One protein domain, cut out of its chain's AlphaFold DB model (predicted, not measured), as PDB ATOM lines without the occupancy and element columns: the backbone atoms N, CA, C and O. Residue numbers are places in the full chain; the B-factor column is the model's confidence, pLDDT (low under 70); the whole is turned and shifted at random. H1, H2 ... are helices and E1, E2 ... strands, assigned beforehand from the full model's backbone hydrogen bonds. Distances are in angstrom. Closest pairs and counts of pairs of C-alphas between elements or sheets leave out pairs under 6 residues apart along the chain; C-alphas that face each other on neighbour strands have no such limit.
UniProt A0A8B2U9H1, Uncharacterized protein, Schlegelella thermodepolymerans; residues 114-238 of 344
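What this domain is: This is residues 114 to 238 of the 344 residues of an uncharacterized protein of Schlegelella thermodepolymerans (UniProt A0A8B2U9H1). What shape do the parts make? Two small twisted sheets meet along one side in an open V, with E4 and E9 of the branched sheet E1 E2 E3 E4 E9 close to the edge strand E5 of the sheet E5 E6 E7 E10. H1 sits at one end, following E9, H2 is at the edge of the second sheet, and a long loop, residues 180 to 199, runs past E9 and E8 and reaches outward to Arg 196. What is it built of? The printed part has 125 residues with two named helices and ten named strands, in the order E1 to E9, H1, E10, H2, and its class is mixed, helices and strands. How large and how dense is it? It is compact, with a radius of gyration of the C-alphas of 14.7 A and spans of 42 by 40 by 28 A.

Where its parts are: Where are the strands of the branched sheet? E1 is residues 114 to 121, 23.0 A long from C-alpha 114 at (6.895, 53.871, 22.801), and E2 is residues 130 to 137, 22.7 A long. E3 is residues 140 to 142, E4 is residues 147 to 149 and E9 is residues 205 to 207. Where is the second sheet? E5 is residues 156 to 160, 12.8 A long, E6 is residues 163 to 168, 15.7 A, E7 is residues 172 to 179, 19.0 A, and E10 is residues 225 to 227. E7 bends by 70 degrees at residue 176. What else bears a name? E8, residues 200 to 202, pairs with no named strand and runs on into E9 across a break of 2 residues, at 33 degrees. H1 is residues 208 to 218, 15.6 A long, and H2 is residues 230 to 233, ending with C-alpha 233 at (-12.173, 53.252, 42.347).

How they stand to each other: How is the branched sheet joined? E2 has E1 on one side and E3 and E4 on the other side, with its residues 136 to 137 beside E3 and 130 to 133 beside E4; E9 is the antiparallel neighbour of E3. Within hydrogen-bond range are N 117 and O 134 of the hairpin E1 and E2, 2.9 A, N 137 and O 140 of the hairpin E2 and E3, 3.0 A, N 149 and O 131 of E4 and E2, 2.9 A, and N 141 and O 206 of E3 and E9, 2.9 A. How is the second sheet joined? It runs E5 E6 E7 E10, antiparallel, and E5 E6 E7 form a meander, each strand the antiparallel neighbour of the one before, as do E1 E2 E3. N 158 and O 165 are 2.9 A apart, N 166 and O 174 2.8 A, and N 178 and O 226 2.8 A. Where do the sheets come closest, and where are the helices? The closest C-alphas of E4 and E5 are those of Val 148 and His 156, 5.9 A apart. H1 is only just on the branched sheet, with 5 pairs of C-alphas within 10 A, and only grazes it with residues 208 to 210, while H2 only grazes the second sheet with residues 232 to 233. In H1 every O i to N i+4 pair is within hydrogen-bond range; H2 is too short for such a pair.

The domain as a whole: How far does it reach? The two C-alphas farthest apart are those of Arg 196 and Pro 220, 43.7 A. Is it continuous? The printed part has no cut, and its one long link is the 20 residues between E7 and E8, in which residues 187 to 188 pair with E9 and 191 to 192 with E8, both antiparallel. Where is confidence low? The mean pLDDT of the printed part is 83.6, and residues 124 to 128, 150 to 154, 169 to 170, 194 to 198 and 218 to 222 are under 70.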
ATOM      1  N   ARG A 114       6.697  55.317  22.646       97.25
ATOM      2  CA  ARG A 114       6.895  53.871  22.801       97.25
ATOM      3  C   ARG A 114       7.318  53.502  24.213       97.25
ATOM      4  O   ARG A 114       7.949  54.313  24.879       97.25
ATOM      5  N   GLY A 115       7.030  52.281  24.642       96.75
ATOM      6  CA  GLY A 115       7.470  51.767  25.937       96.75
ATOM      7  C   GLY A 115       6.464  50.814  26.560       96.75
ATOM      8  O   GLY A 115       5.625  50.245  25.861       96.75
ATOM      9  N   ALA A 116       6.548  50.637  27.874       96.56
ATOM     10  CA  ALA A 116       5.650  49.752  28.599       96.56
ATOM     11  C   ALA A 116       5.278  50.310  29.971       96.56
ATOM     12  O   ALA A 116       6.096  50.925  30.657       96.56
ATOM     13  N   LEU A 117       4.037  50.048  30.373       96.06
ATOM     14  CA  LEU A 117       3.527  50.283  31.717       96.06
ATOM     15  C   LEU A 117       3.117  48.951  32.343       96.06
ATOM     16  O   LEU A 117       2.538  48.083  31.689       96.06
ATOM     17  N   HIS A 118       3.405  48.819  33.627       94.88
ATOM     18  CA  HIS A 118       3.155  47.645  34.441       94.88
ATOM     19  C   HIS A 118       2.352  48.085  35.657       94.88
ATOM     20  O   HIS A 118       2.853  48.846  36.487       94.88
ATOM     21  N   ALA A 119       1.109  47.626  35.750       92.44
ATOM     22  CA  ALA A 119       0.267  47.841  36.915       92.44
ATOM     23  C   ALA A 119       0.151  46.534  37.700       92.44
ATOM     24  O   ALA A 119      -0.219  45.503  37.141       92.44
ATOM     25  N   PHE A 120       0.456  46.586  38.989       91.50
ATOM     26  CA  PHE A 120       0.244  45.496  39.928       91.50
ATOM     27  C   PHE A 120      -0.862  45.903  40.894       91.50
ATOM     28  O   PHE A 120      -0.716  46.884  41.620       91.50
ATOM     29  N   ILE A 121      -1.970  45.174  40.875       88.50
ATOM     30  CA  ILE A 121      -3.169  45.472  41.654       88.50
ATOM     31  C   ILE A 121      -3.327  44.367  42.690       88.50
ATOM     32  O   ILE A 121      -3.684  43.239  42.345       88.50
ATOM     33  N   SER A 122      -3.072  44.702  43.950       84.50
ATOM     34  CA  SER A 122      -3.300  43.776  45.059       84.50
ATOM     35  C   SER A 122      -4.795  43.600  45.323       84.50
ATOM     36  O   SER A 122      -5.573  44.558  45.242       84.50
ATOM     37  N   ASP A 123      -5.215  42.364  45.602       76.75
ATOM     38  CA  ASP A 123      -6.604  42.025  45.951       76.75
ATOM     39  C   ASP A 123      -7.660  42.518  44.925       76.75
ATOM     40  O   ASP A 123      -8.787  42.892  45.280       76.75
ATOM     41  N   ALA A 124      -7.310  42.547  43.633       63.50
ATOM     42  CA  ALA A 124      -8.083  43.229  42.589       63.50
ATOM     43  C   ALA A 124      -9.539  42.737  42.480       63.50
ATOM     44  O   ALA A 124     -10.452  43.534  42.262       63.50
ATOM     45  N   ILE A 125      -9.763  41.429  42.666       60.94
ATOM     46  CA  ILE A 125     -11.095  40.814  42.788       60.94
ATOM     47  C   ILE A 125     -11.087  39.797  43.941       60.94
ATOM     48  O   ILE A 125     -11.245  38.596  43.737       60.94
ATOM     49  N   TRP A 126     -10.895  40.299  45.164       48.97
ATOM     50  CA  TRP A 126     -11.190  39.635  46.448       48.97
ATOM     51  C   TRP A 126     -10.416  38.348  46.800       48.97
ATOM     52  O   TRP A 126     -10.602  37.851  47.907       48.97
ATOM     53  N   VAL A 127      -9.552  37.815  45.924       56.38
ATOM     54  CA  VAL A 127      -8.711  36.632  46.231       56.38
ATOM     55  C   VAL A 127      -7.359  36.618  45.490       56.38
ATOM     56  O   VAL A 127      -6.471  35.859  45.866       56.38
ATOM     57  N   LEU A 128      -7.186  37.401  44.417       67.38
ATOM     58  CA  LEU A 128      -6.016  37.304  43.536       67.38
ATOM     59  C   LEU A 128      -5.448  38.679  43.191       67.38
ATOM     60  O   LEU A 128      -6.189  39.601  42.829       67.38
ATOM     61  N   ASP A 129      -4.124  38.760  43.255       80.50
ATOM     62  CA  ASP A 129      -3.349  39.853  42.687       80.50
ATOM     63  C   ASP A 129      -3.452  39.820  41.165       80.50
ATOM     64  O   ASP A 129      -3.536  38.750  40.563       80.50
ATOM     65  N   VAL A 130      -3.446  40.989  40.531       83.94
ATOM     66  CA  VAL A 130      -3.501  41.116  39.074       83.94
ATOM     67  C   VAL A 130      -2.301  41.907  38.592       83.94
ATOM     68  O   VAL A 130      -2.033  43.006  39.072       83.94
ATOM     69  N   GLU A 131      -1.610  41.368  37.591       88.19
ATOM     70  CA  GLU A 131      -0.573  42.098  36.866       88.19
ATOM     71  C   GLU A 131      -1.081  42.436  35.466       88.19
ATOM     72  O   GLU A 131      -1.454  41.550  34.696       88.19
ATOM     73  N   VAL A 132      -1.075  43.724  35.130       89.06
ATOM     74  CA  VAL A 132      -1.419  44.233  33.805       89.06
ATOM     75  C   VAL A 132      -0.163  44.792  33.155       89.06
ATOM     76  O   VAL A 132       0.468  45.699  33.700       89.06
ATOM     77  N   ARG A 133       0.176  44.290  31.965       91.62
ATOM     78  CA  ARG A 133       1.264  44.838  31.144       91.62
ATOM     79  C   ARG A 133       0.693  45.465  29.882       91.62
ATOM     80  O   ARG A 133       0.062  44.780  29.073       91.62
ATOM     81  N   LEU A 134       0.939  46.760  29.730       92.69
ATOM     82  CA  LEU A 134       0.500  47.588  28.613       92.69
ATOM     83  C   LEU A 134       1.722  47.988  27.794       92.69
ATOM     84  O   LEU A 134       2.555  48.760  28.264       92.69
ATOM     85  N   ALA A 135       1.819  47.480  26.569       94.44
ATOM     86  CA  ALA A 135       2.800  47.954  25.604       94.44
ATOM     87  C   ALA A 135       2.230  49.151  24.837       94.44
ATOM     88  O   ALA A 135       1.079  49.123  24.397       94.44
ATOM     89  N   ILE A 136       3.053  50.182  24.668       96.75
ATOM     90  CA  ILE A 136       2.756  51.346  23.839       96.75
ATOM     91  C   ILE A 136       3.730  51.331  22.672       96.75
ATOM     92  O   ILE A 136       4.947  51.310  22.862       96.75
ATOM     93  N   GLU A 137       3.197  51.369  21.458       96.25
ATOM     94  CA  GLU A 137       3.995  51.433  20.238       96.25
ATOM     95  C   GLU A 137       3.404  52.470  19.295       96.25
ATOM     96  O   GLU A 137       2.226  52.393  18.953       96.25
ATOM     97  N   ARG A 138       4.230  53.431  18.858       95.62
ATOM     98  CA  ARG A 138       3.809  54.527  17.968       95.62
ATOM     99  C   ARG A 138       2.542  55.219  18.484       95.62
ATOM    100  O   ARG A 138       1.553  55.353  17.771       95.62
ATOM    101  N   GLY A 139       2.561  55.568  19.770       96.69
ATOM    102  CA  GLY A 139       1.457  56.249  20.436       96.69
ATOM    103  C   GLY A 139       0.192  55.417  20.604       96.69
ATOM    104  O   GLY A 139      -0.839  55.981  20.950       96.69
ATOM    105  N   CYS A 140       0.238  54.106  20.368       97.62
ATOM    106  CA  CYS A 140      -0.942  53.256  20.376       97.62
ATOM    107  C   CYS A 140      -0.859  52.175  21.456       97.62
ATOM    108  O   CYS A 140       0.163  51.501  21.598       97.62
ATOM    109  N   ILE A 141      -1.962  51.988  22.185       96.62
ATOM    110  CA  ILE A 141      -2.206  50.797  23.004       96.62
ATOM    111  C   ILE A 141      -2.995  49.806  22.150       96.62
ATOM    112  O   ILE A 141      -4.143  50.074  21.793       96.62
ATOM    113  N   ASP A 142      -2.393  48.656  21.845       95.44
ATOM    114  CA  ASP A 142      -3.082  47.536  21.199       95.44
ATOM    115  C   ASP A 142      -3.563  46.539  22.262       95.44
ATOM    116  O   ASP A 142      -2.766  45.851  22.913       95.44
ATOM    117  N   PHE A 143      -4.882  46.444  22.445       93.62
ATOM    118  CA  PHE A 143      -5.461  45.558  23.453       93.62
ATOM    119  C   PHE A 143      -5.295  44.076  23.098       93.62
ATOM    120  O   PHE A 143      -5.328  43.237  23.997       93.62
ATOM    121  N   ASN A 144      -5.008  43.730  21.835       91.12
ATOM    122  CA  ASN A 144      -4.644  42.361  21.454       91.12
ATOM    123  C   ASN A 144      -3.294  41.928  22.048       91.12
ATOM    124  O   ASN A 144      -3.029  40.735  22.175       91.12
ATOM    125  N   ARG A 145      -2.436  42.890  22.409       88.75
ATOM    126  CA  ARG A 145      -1.092  42.661  22.968       88.75
ATOM    127  C   ARG A 145      -1.005  42.960  24.462       88.75
ATOM    128  O   ARG A 145       0.053  42.786  25.062       88.75
ATOM    129  N   THR A 146      -2.105  43.404  25.062       85.75
ATOM    130  CA  THR A 146      -2.190  43.649  26.500       85.75
ATOM    131  C   THR A 146      -2.355  42.326  27.232       85.75
ATOM    132  O   THR A 146      -3.221  41.519  26.887       85.75
ATOM    133  N   THR A 147      -1.539  42.108  28.260       81.19
ATOM    134  CA  THR A 147      -1.593  40.879  29.061       81.19
ATOM    135  C   THR A 147      -2.124  41.178  30.453       81.19
ATOM    136  O   THR A 147      -1.746  42.181  31.061       81.19
ATOM    137  N   VAL A 148      -3.010  40.306  30.937       82.38
ATOM    138  CA  VAL A 148      -3.519  40.317  32.311       82.38
ATOM    139  C   VAL A 148      -3.211  38.966  32.922       82.38
ATOM    140  O   VAL A 148      -3.820  37.959  32.560       82.38
ATOM    141  N   ALA A 149      -2.248  38.934  33.829       79.31
ATOM    142  CA  ALA A 149      -1.934  37.723  34.562       79.31
ATOM    143  C   ALA A 149      -2.871  37.564  35.768       79.31
ATOM    144  O   ALA A 149      -3.426  38.535  36.285       79.31
ATOM    145  N   HIS A 150      -3.015  36.317  36.221       68.19
ATOM    146  CA  HIS A 150      -3.600  35.935  37.514       68.19
ATOM    147  C   HIS A 150      -5.113  36.144  37.714       68.19
ATOM    148  O   HIS A 150      -5.649  35.663  38.703       68.19
ATOM    149  N   LEU A 151      -5.848  36.706  36.749       59.53
ATOM    150  CA  LEU A 151      -7.325  36.704  36.761       59.53
ATOM    151  C   LEU A 151      -7.940  35.360  36.278       59.53
ATOM    152  O   LEU A 151      -9.143  35.121  36.386       59.53
ATOM    153  N   GLY A 152      -7.086  34.470  35.761       56.22
ATOM    154  CA  GLY A 152      -7.388  33.171  35.150       56.22
ATOM    155  C   GLY A 152      -6.497  32.949  33.916       56.22
ATOM    156  O   GLY A 152      -6.002  33.941  33.371       56.22
ATOM    157  N   PRO A 153      -6.266  31.699  33.463       55.81
ATOM    158  CA  PRO A 153      -5.584  31.450  32.185       55.81
ATOM    159  C   PRO A 153      -6.312  32.217  31.070       55.81
ATOM    160  O   PRO A 153      -7.530  32.287  31.108       55.81
ATOM    161  N   ASP A 154      -5.609  32.836  30.125       65.50
ATOM    162  CA  ASP A 154      -6.238  33.513  28.972       65.50
ATOM    163  C   ASP A 154      -7.178  34.694  29.319       65.50
ATOM    164  O   ASP A 154      -8.191  34.928  28.656       65.50
ATOM    165  N   SER A 155      -6.868  35.461  30.374       75.44
ATOM    166  CA  SER A 155      -7.562  36.730  30.642       75.44
ATOM    167  C   SER A 155      -7.031  37.841  29.737       75.44
ATOM    168  O   SER A 155      -5.822  38.037  29.610       75.44
ATOM    169  N   HIS A 156      -7.936  38.604  29.126       84.75
ATOM    170  CA  HIS A 156      -7.569  39.614  28.133       84.75
ATOM    171  C   HIS A 156      -8.334  40.915  28.327       84.75
ATOM    172  O   HIS A 156      -9.526  40.904  28.633       84.75
ATOM    173  N   MET A 157      -7.665  42.041  28.086       90.00
ATOM    174  CA  MET A 157      -8.322  43.347  28.049       90.00
ATOM    175  C   MET A 157      -8.848  43.668  26.659       90.00
ATOM    176  O   MET A 157      -8.334  43.176  25.660       90.00
ATOM    177  N   GLY A 158      -9.854  44.528  26.595       92.75
ATOM    178  CA  GLY A 158     -10.367  45.065  25.347       92.75
ATOM    179  C   GLY A 158     -11.013  46.425  25.544       92.75
ATOM    180  O   GLY A 158     -11.337  46.837  26.662       92.75
ATOM    181  N   ILE A 159     -11.243  47.109  24.432       94.75
ATOM    182  CA  ILE A 159     -11.984  48.365  24.378       94.75
ATOM    183  C   ILE A 159     -13.230  48.165  23.517       94.75
ATOM    184  O   ILE A 159     -13.152  47.764  22.363       94.75
ATOM    185  N   SER A 160     -14.410  48.421  24.074       93.19
ATOM    186  CA  SER A 160     -15.689  48.344  23.358       93.19
ATOM    187  C   SER A 160     -16.418  49.681  23.440       93.19
ATOM    188  O   SER A 160     -16.032  50.558  24.211       93.19
ATOM    189  N   ARG A 161     -17.528  49.828  22.708       91.31
ATOM    190  CA  ARG A 161     -18.391  51.019  22.828       91.31
ATOM    191  C   ARG A 161     -18.915  51.247  24.250       91.31
ATOM    192  O   ARG A 161     -19.261  52.369  24.589       91.31
ATOM    193  N   GLY A 162     -18.992  50.194  25.068       89.81
ATOM    194  CA  GLY A 162     -19.397  50.303  26.469       89.81
ATOM    195  C   GLY A 162     -18.272  50.765  27.395       89.81
ATOM    196  O   GLY A 162     -18.562  51.269  28.478       89.81
ATOM    197  N   GLY A 163     -17.006  50.600  27.000       92.56
ATOM    198  CA  GLY A 163     -15.882  50.868  27.885       92.56
ATOM    199  C   GLY A 163     -14.660  49.969  27.706       92.56
ATOM    200  O   GLY A 163     -14.649  49.033  26.897       92.56
ATOM    201  N   ILE A 164     -13.649  50.220  28.536       92.31
ATOM    202  CA  ILE A 164     -12.495  49.332  28.711       92.31
ATOM    203  C   ILE A 164     -12.914  48.198  29.643       92.31
ATOM    204  O   ILE A 164     -13.507  48.436  30.700       92.31
ATOM    205  N   HIS A 165     -12.624  46.963  29.259       90.00
ATOM    206  CA  HIS A 165     -13.052  45.773  29.981       90.00
ATOM    207  C   HIS A 165     -11.956  44.713  30.027       90.00
ATOM    208  O   HIS A 165     -10.991  44.758  29.268       90.00
ATOM    209  N   VAL A 166     -12.153  43.738  30.909       87.56
ATOM    210  CA  VAL A 166     -11.415  42.480  30.946       87.56
ATOM    211  C   VAL A 166     -12.390  41.324  30.728       87.56
ATOM    212  O   VAL A 166     -13.474  41.290  31.318       87.56
ATOM    213  N   ASP A 167     -12.028  40.395  29.851       84.62
ATOM    214  CA  ASP A 167     -12.717  39.124  29.665       84.62
ATOM    215  C   ASP A 167     -11.940  38.045  30.434       84.62
ATOM    216  O   ASP A 167     -10.756  37.833  30.167       84.62
ATOM    217  N   ALA A 168     -12.600  37.370  31.380       78.62
ATOM    218  CA  ALA A 168     -12.016  36.278  32.161       78.62
ATOM    219  C   ALA A 168     -12.800  34.962  31.946       78.62
ATOM    220  O   ALA A 168     -14.038  34.992  31.995       78.62
ATOM    221  N   PRO A 169     -12.137  33.795  31.784       65.56
ATOM    222  CA  PRO A 169     -12.758  32.540  31.318       65.56
ATOM    223  C   PRO A 169     -13.888  31.942  32.174       65.56
ATOM    224  O   PRO A 169     -14.503  30.959  31.773       65.56
ATOM    225  N   ARG A 170     -14.177  32.492  33.358       68.81
ATOM    226  CA  ARG A 170     -15.276  32.039  34.240       68.81
ATOM    227  C   ARG A 170     -16.088  33.169  34.863       68.81
ATOM    228  O   ARG A 170     -17.205  32.946  35.313       68.81
ATOM    229  N   LEU A 171     -15.533  34.378  34.891       72.75
ATOM    230  CA  LEU A 171     -16.182  35.556  35.471       72.75
ATOM    231  C   LEU A 171     -16.927  36.380  34.409       72.75
ATOM    232  O   LEU A 171     -17.645  37.325  34.751       72.75
ATOM    233  N   GLY A 172     -16.764  36.010  33.134       79.75
ATOM    234  CA  GLY A 172     -17.294  36.743  31.998       79.75
ATOM    235  C   GLY A 172     -16.608  38.095  31.828       79.75
ATOM    236  O   GLY A 172     -15.506  38.331  32.329       79.75
ATOM    237  N   ARG A 173     -17.280  38.993  31.110       86.50
ATOM    238  CA  ARG A 173     -16.807  40.359  30.894       86.50
ATOM    239  C   ARG A 173     -17.010  41.214  32.139       86.50
ATOM    240  O   ARG A 173     -18.126  41.300  32.656       86.50
ATOM    241  N   LYS A 174     -15.965  41.925  32.551       85.62
ATOM    242  CA  LYS A 174     -16.019  42.966  33.582       85.62
ATOM    243  C   LYS A 174     -15.522  44.280  32.999       85.62
ATOM    244  O   LYS A 174     -14.386  44.373  32.547       85.62
ATOM    245  N   TYR A 175     -16.379  45.295  32.998       87.75
ATOM    246  CA  TYR A 175     -15.957  46.644  32.638       87.75
ATOM    247  C   TYR A 175     -15.109  47.224  33.763       87.75
ATOM    248  O   TYR A 175     -15.492  47.140  34.927       87.75
ATOM    249  N   LEU A 176     -13.969  47.797  33.392       86.12
ATOM    250  CA  LEU A 176     -13.103  48.561  34.281       86.12
ATOM    251  C   LEU A 176     -13.507  50.035  34.217       86.12
ATOM    252  O   LEU A 176     -13.767  50.665  35.234       86.12
ATOM    253  N   TYR A 177     -13.677  50.553  33.006       89.12
ATOM    254  CA  TYR A 177     -14.051  51.936  32.748       89.12
ATOM    255  C   TYR A 177     -15.244  51.969  31.802       89.12
ATOM    256  O   TYR A 177     -15.220  51.269  30.796       89.12
ATOM    257  N   LEU A 178     -16.272  52.758  32.109       92.00
ATOM    258  CA  LEU A 178     -17.474  52.914  31.290       92.00
ATOM    259  C   LEU A 178     -17.426  54.230  30.528       92.00
ATOM    260  O   LEU A 178     -17.283  55.289  31.141       92.00
ATOM    261  N   PHE A 179     -17.619  54.170  29.213       92.06
ATOM    262  CA  PHE A 179     -17.741  55.371  28.393       92.06
ATOM    263  C   PHE A 179     -19.116  56.017  28.567       92.06
ATOM    264  O   PHE A 179     -20.143  55.339  28.597       92.06
ATOM    265  N   THR A 180     -19.136  57.344  28.687       87.12
ATOM    266  CA  THR A 180     -20.373  58.146  28.728       87.12
ATOM    267  C   THR A 180     -20.567  58.974  27.461       87.12
ATOM    268  O   THR A 180     -21.692  59.366  27.156       87.12
ATOM    269  N   ALA A 181     -19.493  59.210  26.704       84.50
ATOM    270  CA  ALA A 181     -19.545  59.844  25.396       84.50
ATOM    271  C   ALA A 181     -19.833  58.814  24.291       84.50
ATOM    272  O   ALA A 181     -19.422  57.656  24.373       84.50
ATOM    273  N   ARG A 182     -20.543  59.246  23.239       79.88
ATOM    274  CA  ARG A 182     -20.836  58.406  22.061       79.88
ATOM    275  C   ARG A 182     -19.598  58.149  21.205       79.88
ATOM    276  O   ARG A 182     -19.487  57.084  20.604       79.88
ATOM    277  N   GLU A 183     -18.700  59.125  21.158       85.94
ATOM    278  CA  GLU A 183     -17.447  59.068  20.418       85.94
ATOM    279  C   GLU A 183     -16.291  59.191  21.399       85.94
ATOM    280  O   GLU A 183     -16.293  60.057  22.275       85.94
ATOM    281  N   ILE A 184     -15.318  58.293  21.257       91.81
ATOM    282  CA  ILE A 184     -14.103  58.274  22.063       91.81
ATOM    283  C   ILE A 184     -12.942  58.539  21.105       91.81
ATOM    284  O   ILE A 184     -12.620  57.661  20.301       91.81
ATOM    285  N   PRO A 185     -12.346  59.744  21.135       91.94
ATOM    286  CA  PRO A 185     -11.253  60.100  20.239       91.94
ATOM    287  C   PRO A 185     -10.116  59.076  20.299       91.94
ATOM    288  O   PRO A 185      -9.737  58.618  21.374       91.94
ATOM    289  N   GLY A 186      -9.608  58.671  19.135       94.12
ATOM    290  CA  GLY A 186      -8.526  57.687  19.028       94.12
ATOM    291  C   GLY A 186      -8.908  56.230  19.323       94.12
ATOM    292  O   GLY A 186      -8.061  55.354  19.152       94.12
ATOM    293  N   ALA A 187     -10.143  55.926  19.735       95.69
ATOM    294  CA  ALA A 187     -10.555  54.551  20.009       95.69
ATOM    295  C   ALA A 187     -10.968  53.807  18.730       95.69
ATOM    296  O   ALA A 187     -11.869  54.223  18.002       95.69
ATOM    297  N   GLN A 188     -10.361  52.645  18.507       96.56
ATOM    298  CA  GLN A 188     -10.850  51.621  17.588       96.56
ATOM    299  C   GLN A 188     -11.439  50.500  18.439       96.56
ATOM    300  O   GLN A 188     -10.722  49.857  19.199       96.56
ATOM    301  N   PHE A 189     -12.754  50.309  18.377       94.81
ATOM    302  CA  PHE A 189     -13.436  49.340  19.235       94.81
ATOM    303  C   PHE A 189     -13.256  47.903  18.751       94.81
ATOM    304  O   PHE A 189     -13.096  47.655  17.558       94.81
ATOM    305  N   GLU A 190     -13.360  46.970  19.699       93.38
ATOM    306  CA  GLU A 190     -13.326  45.535  19.451       93.38
ATOM    307  C   GLU A 190     -14.261  45.116  18.311       93.38
ATOM    308  O   GLU A 190     -15.377  45.631  18.158       93.38
ATOM    309  N   THR A 191     -13.831  44.110  17.555       90.75
ATOM    310  CA  THR A 191     -14.667  43.428  16.569       90.75
ATOM    311  C   THR A 191     -14.905  41.987  16.989       90.75
ATOM    312  O   THR A 191     -14.068  41.327  17.614       90.75
ATOM    313  N   ARG A 192     -16.099  41.496  16.670       83.81
ATOM    314  CA  ARG A 192     -16.519  40.124  16.946       83.81
ATOM    315  C   ARG A 192     -16.790  39.418  15.631       83.81
ATOM    316  O   ARG A 192     -17.313  40.032  14.701       83.81
ATOM    317  N   GLY A 193     -16.459  38.132  15.581       74.19
ATOM    318  CA  GLY A 193     -16.725  37.293  14.420       74.19
ATOM    319  C   GLY A 193     -18.218  37.239  14.070       74.19
ATOM    320  O   GLY A 193     -19.093  37.369  14.932       74.19
ATOM    321  N   ALA A 194     -18.509  37.050  12.782       65.44
ATOM    322  CA  ALA A 194     -19.863  36.836  12.283       65.44
ATOM    323  C   ALA A 194     -20.246  35.341  12.308       65.44
ATOM    324  O   ALA A 194     -19.401  34.450  12.196       65.44
ATOM    325  N   GLY A 195     -21.545  35.045  12.412       64.38
ATOM    326  CA  GLY A 195     -22.067  33.676  12.307       64.38
ATOM    327  C   GLY A 195     -21.833  32.811  13.556       64.38
ATOM    328  O   GLY A 195     -22.169  33.214  14.670       64.38
ATOM    329  N   ARG A 196     -21.318  31.582  13.376       51.69
ATOM    330  CA  ARG A 196     -21.120  30.591  14.461       51.69
ATOM    331  C   ARG A 196     -19.912  30.881  15.365       51.69
ATOM    332  O   ARG A 196     -19.867  30.358  16.473       51.69
ATOM    333  N   SER A 197     -18.976  31.731  14.936       55.16
ATOM    334  CA  SER A 197     -17.889  32.230  15.786       55.16
ATOM    335  C   SER A 197     -18.282  33.586  16.369       55.16
ATOM    336  O   SER A 197     -18.064  34.619  15.750       55.16
ATOM    337  N   ARG A 198     -18.880  33.594  17.568       63.62
ATOM    338  CA  ARG A 198     -19.168  34.834  18.327       63.62
ATOM    339  C   ARG A 198     -17.964  35.339  19.140       63.62
ATOM    340  O   ARG A 198     -18.125  36.192  20.018       63.62
ATOM    341  N   GLY A 199     -16.780  34.775  18.889       72.75
ATOM    342  CA  GLY A 199     -15.539  35.138  19.567       72.75
ATOM    343  C   GLY A 199     -15.076  36.549  19.207       72.75
ATOM    344  O   GLY A 199     -15.418  37.080  18.149       72.75
ATOM    345  N   VAL A 200     -14.306  37.161  20.105       80.56
ATOM    346  CA  VAL A 200     -13.616  38.429  19.837       80.56
ATOM    347  C   VAL A 200     -12.474  38.146  18.859       80.56
ATOM    348  O   VAL A 200     -11.640  37.289  19.139       80.56
ATOM    349  N   THR A 201     -12.471  38.821  17.708       84.62
ATOM    350  CA  THR A 201     -11.451  38.668  16.650       84.62
ATOM    351  C   THR A 201     -10.390  39.756  16.707       84.62
ATOM    352  O   THR A 201      -9.254  39.518  16.319       84.62
ATOM    353  N   ASP A 202     -10.762  40.931  17.210       91.44
ATOM    354  CA  ASP A 202      -9.863  42.043  17.499       91.44
ATOM    355  C   ASP A 202     -10.354  42.733  18.777       91.44
ATOM    356  O   ASP A 202     -11.554  42.971  18.928       91.44
ATOM    357  N   ARG A 203      -9.446  43.021  19.709       93.06
ATOM    358  CA  ARG A 203      -9.762  43.587  21.034       93.06
ATOM    359  C   ARG A 203      -9.767  45.116  21.067       93.06
ATOM    360  O   ARG A 203     -10.072  45.702  22.108       93.06
ATOM    361  N   GLY A 204      -9.490  45.746  19.933       95.69
ATOM    362  CA  GLY A 204      -9.465  47.182  19.745       95.69
ATOM    363  C   GLY A 204      -8.121  47.824  20.084       95.69
ATOM    364  O   GLY A 204      -7.167  47.185  20.536       95.69
ATOM    365  N   ARG A 205      -8.058  49.132  19.846       97.31
ATOM    366  CA  ARG A 205      -6.863  49.967  19.989       97.31
ATOM    367  C   ARG A 205      -7.214  51.352  20.510       97.31
ATOM    368  O   ARG A 205      -8.336  51.821  20.322       97.31
ATOM    369  N   LEU A 206      -6.243  52.017  21.123       96.75
ATOM    370  CA  LEU A 206      -6.358  53.414  21.534       96.75
ATOM    371  C   LEU A 206      -5.150  54.213  21.042       96.75
ATOM    372  O   LEU A 206      -4.027  53.960  21.476       96.75
ATOM    373  N   ASP A 207      -5.385  55.167  20.145       97.69
ATOM    374  CA  ASP A 207      -4.415  56.192  19.753       97.69
ATOM    375  C   ASP A 207      -4.359  57.281  20.832       97.69
ATOM    376  O   ASP A 207      -5.338  57.990  21.079       97.69
ATOM    377  N   LEU A 208      -3.216  57.393  21.506       96.50
ATOM    378  CA  LEU A 208      -3.040  58.255  22.671       96.50
ATOM    379  C   LEU A 208      -2.996  59.733  22.303       96.50
ATOM    380  O   LEU A 208      -3.463  60.557  23.086       96.50
ATOM    381  N   ARG A 209      -2.477  60.082  21.122       96.38
ATOM    382  CA  ARG A 209      -2.478  61.471  20.661       96.38
ATOM    383  C   ARG A 209      -3.912  61.942  20.455       96.38
ATOM    384  O   ARG A 209      -4.320  62.920  21.074       96.38
ATOM    385  N   ALA A 210      -4.669  61.230  19.625       94.69
ATOM    386  CA  ALA A 210      -6.045  61.581  19.305       94.69
ATOM    387  C   ALA A 210      -6.930  61.555  20.556       94.69
ATOM    388  O   ALA A 210      -7.762  62.445  20.734       94.69
ATOM    389  N   PHE A 211      -6.718  60.579  21.446       93.56
ATOM    390  CA  PHE A 211      -7.418  60.513  22.724       93.56
ATOM    391  C   PHE A 211      -7.153  61.758  23.577       93.56
ATOM    392  O   PHE A 211      -8.099  62.463  23.922       93.56
ATOM    393  N   VAL A 212      -5.889  62.079  23.875       92.31
ATOM    394  CA  VAL A 212      -5.544  63.194  24.775       92.31
ATOM    395  C   VAL A 212      -5.881  64.557  24.157       92.31
ATOM    396  O   VAL A 212      -6.465  65.392  24.845       92.31
ATOM    397  N   GLU A 213      -5.599  64.785  22.868       91.62
ATOM    398  CA  GLU A 213      -6.005  66.020  22.168       91.62
ATOM    399  C   GLU A 213      -7.535  66.198  22.204       91.62
ATOM    400  O   GLU A 213      -8.038  67.299  22.446       91.62
ATOM    401  N   GLY A 214      -8.282  65.103  22.023       88.88
ATOM    402  CA  GLY A 214      -9.737  65.077  22.116       88.88
ATOM    403  C   GLY A 214     -10.261  65.418  23.512       88.88
ATOM    404  O   GLY A 214     -11.184  66.228  23.623       88.88
ATOM    405  N   LEU A 215      -9.656  64.868  24.572       85.81
ATOM    406  CA  LEU A 215     -10.008  65.205  25.960       85.81
ATOM    407  C   LEU A 215      -9.787  66.684  26.257       85.81
ATOM    408  O   LEU A 215     -10.672  67.354  26.786       85.81
ATOM    409  N   LEU A 216      -8.621  67.201  25.874       85.50
ATOM    410  CA  LEU A 216      -8.246  68.582  26.148       85.50
ATOM    411  C   LEU A 216      -9.090  69.593  25.360       85.50
ATOM    412  O   LEU A 216      -9.234  70.727  25.801       85.50
ATOM    413  N   SER A 217      -9.673  69.187  24.229       80.31
ATOM    414  CA  SER A 217     -10.482  70.063  23.376       80.31
ATOM    415  C   SER A 217     -11.953  70.179  23.806       80.31
ATOM    416  O   SER A 217     -12.558  71.226  23.596       80.31
ATOM    417  N   HIS A 218     -12.555  69.134  24.391       68.81
ATOM    418  CA  HIS A 218     -14.003  69.114  24.673       68.81
ATOM    419  C   HIS A 218     -14.348  69.528  26.102       68.81
ATOM    420  O   HIS A 218     -15.284  70.294  26.318       68.81
ATOM    421  N   GLN A 219     -13.606  69.010  27.079       67.00
ATOM    422  CA  GLN A 219     -13.720  69.379  28.483       67.00
ATOM    423  C   GLN A 219     -12.357  69.142  29.126       67.00
ATOM    424  O   GLN A 219     -12.065  68.009  29.526       67.00
ATOM    425  N   PRO A 220     -11.509  70.180  29.234       62.50
ATOM    426  CA  PRO A 220     -10.243  70.032  29.924       62.50
ATOM    427  C   PRO A 220     -10.501  69.435  31.300       62.50
ATOM    428  O   PRO A 220     -11.361  69.911  32.043       62.50
ATOM    429  N   PHE A 221      -9.756  68.379  31.615       61.03
ATOM    430  CA  PHE A 221      -9.791  67.706  32.913       61.03
ATOM    431  C   PHE A 221     -11.035  66.840  33.198       61.03
ATOM    432  O   PHE A 221     -11.162  66.349  34.319       61.03
ATOM    433  N   ALA A 222     -11.905  66.571  32.213       68.81
ATOM    434  CA  ALA A 222     -12.959  65.561  32.336       68.81
ATOM    435  C   ALA A 222     -12.679  64.352  31.430       68.81
ATOM    436  O   ALA A 222     -12.508  64.476  30.217       68.81
ATOM    437  N   LEU A 223     -12.639  63.157  32.021       75.25
ATOM    438  CA  LEU A 223     -12.528  61.915  31.260       75.25
ATOM    439  C   LEU A 223     -13.882  61.572  30.597       75.25
ATOM    440  O   LEU A 223     -14.935  61.933  31.127       75.25
ATOM    441  N   PRO A 224     -13.908  60.831  29.472       81.44
ATOM    442  CA  PRO A 224     -15.117  60.611  28.678       81.44
ATOM    443  C   PRO A 224     -15.919  59.421  29.229       81.44
ATOM    444  O   PRO A 224     -16.284  58.489  28.507       81.44
ATOM    445  N   GLY A 225     -16.098  59.379  30.549       84.81
ATOM    446  CA  GLY A 225     -16.611  58.212  31.247       84.81
ATOM    447  C   GLY A 225     -16.402  58.241  32.757       84.81
ATOM    448  O   GLY A 225     -16.141  59.281  33.355       84.81
ATOM    449  N   ARG A 226     -16.545  57.069  33.372       85.56
ATOM    450  CA  ARG A 226     -16.340  56.851  34.808       85.56
ATOM    451  C   ARG A 226     -15.833  55.443  35.075       85.56
ATOM    452  O   ARG A 226     -16.021  54.548  34.249       85.56
ATOM    453  N   MET A 227     -15.284  55.217  36.261       84.06
ATOM    454  CA  MET A 227     -15.040  53.857  36.736       84.06
ATOM    455  C   MET A 227     -16.347  53.061  36.773       84.06
ATOM    456  O   MET A 227     -17.417  53.596  37.074       84.06
ATOM    457  N   ALA A 228     -16.284  51.772  36.424       83.94
ATOM    458  CA  ALA A 228     -17.499  50.975  36.275       83.94
ATOM    459  C   ALA A 228     -18.246  50.753  37.598       83.94
ATOM    460  O   ALA A 228     -19.463  50.562  37.591       83.94
ATOM    461  N   ASN A 229     -17.539  50.789  38.729       80.62
ATOM    462  CA  ASN A 229     -18.111  50.750  40.071       80.62
ATOM    463  C   ASN A 229     -17.128  51.332  41.111       80.62
ATOM    464  O   ASN A 229     -15.940  51.485  40.832       80.62
ATOM    465  N   ARG A 230     -17.621  51.596  42.329       77.44
ATOM    466  CA  ARG A 230     -16.819  52.130  43.451       77.44
ATOM    467  C   ARG A 230     -15.712  51.189  43.935       77.44
ATOM    468  O   ARG A 230     -14.714  51.645  44.473       77.44
ATOM    469  N   GLN A 231     -15.871  49.874  43.765       75.94
ATOM    470  CA  GLN A 231     -14.829  48.918  44.160       75.94
ATOM    471  C   GLN A 231     -13.594  49.053  43.265       75.94
ATOM    472  O   GLN A 231     -12.478  48.922  43.754       75.94
ATOM    473  N   LEU A 232     -13.788  49.363  41.979       75.00
ATOM    474  CA  LEU A 232     -12.702  49.669  41.050       75.00
ATOM    475  C   LEU A 232     -12.042  51.012  41.363       75.00
ATOM    476  O   LEU A 232     -10.828  51.113  41.248       75.00
ATOM    477  N   GLU A 233     -12.786  52.018  41.821       76.31
ATOM    478  CA  GLU A 233     -12.173  53.252  42.347       76.31
ATOM    479  C   GLU A 233     -11.231  52.928  43.521       76.31
ATOM    480  O   GLU A 233     -10.071  53.330  43.506       76.31
ATOM    481  N   ALA A 234     -11.665  52.063  44.445       79.50
ATOM    482  CA  ALA A 234     -10.841  51.561  45.548       79.50
ATOM    483  C   ALA A 234      -9.693  50.614  45.122       79.50
ATOM    484  O   ALA A 234      -8.911  50.169  45.963       79.50
ATOM    485  N   THR A 235      -9.562  50.251  43.838       82.56
ATOM    486  CA  THR A 235      -8.358  49.533  43.372       82.56
ATOM    487  C   THR A 235      -7.165  50.464  43.206       82.56
ATOM    488  O   THR A 235      -6.035  49.988  43.279       82.56
ATOM    489  N   LEU A 236      -7.373  51.781  43.067       83.00
ATOM    490  CA  LEU A 236      -6.278  52.756  42.989       83.00
ATOM    491  C   LEU A 236      -5.407  52.741  44.257       83.00
ATOM    492  O   LEU A 236      -4.184  52.795  44.147       83.00
ATOM    493  N   ASP A 237      -6.019  52.547  45.431       87.88
ATOM    494  CA  ASP A 237      -5.335  52.412  46.734       87.88
ATOM    495  C   ASP A 237      -4.465  51.153  46.848       87.88
ATOM    496  O   ASP A 237      -3.653  51.012  47.759       87.88
ATOM    497  N   ARG A 238      -4.640  50.214  45.921       88.38
ATOM    498  CA  ARG A 238      -3.981  48.905  45.906       88.38
ATOM    499  C   ARG A 238      -3.182  48.667  44.629       88.38
ATOM    500  O   ARG A 238      -2.663  47.568  44.424       88.38
TER     501      ARG A 238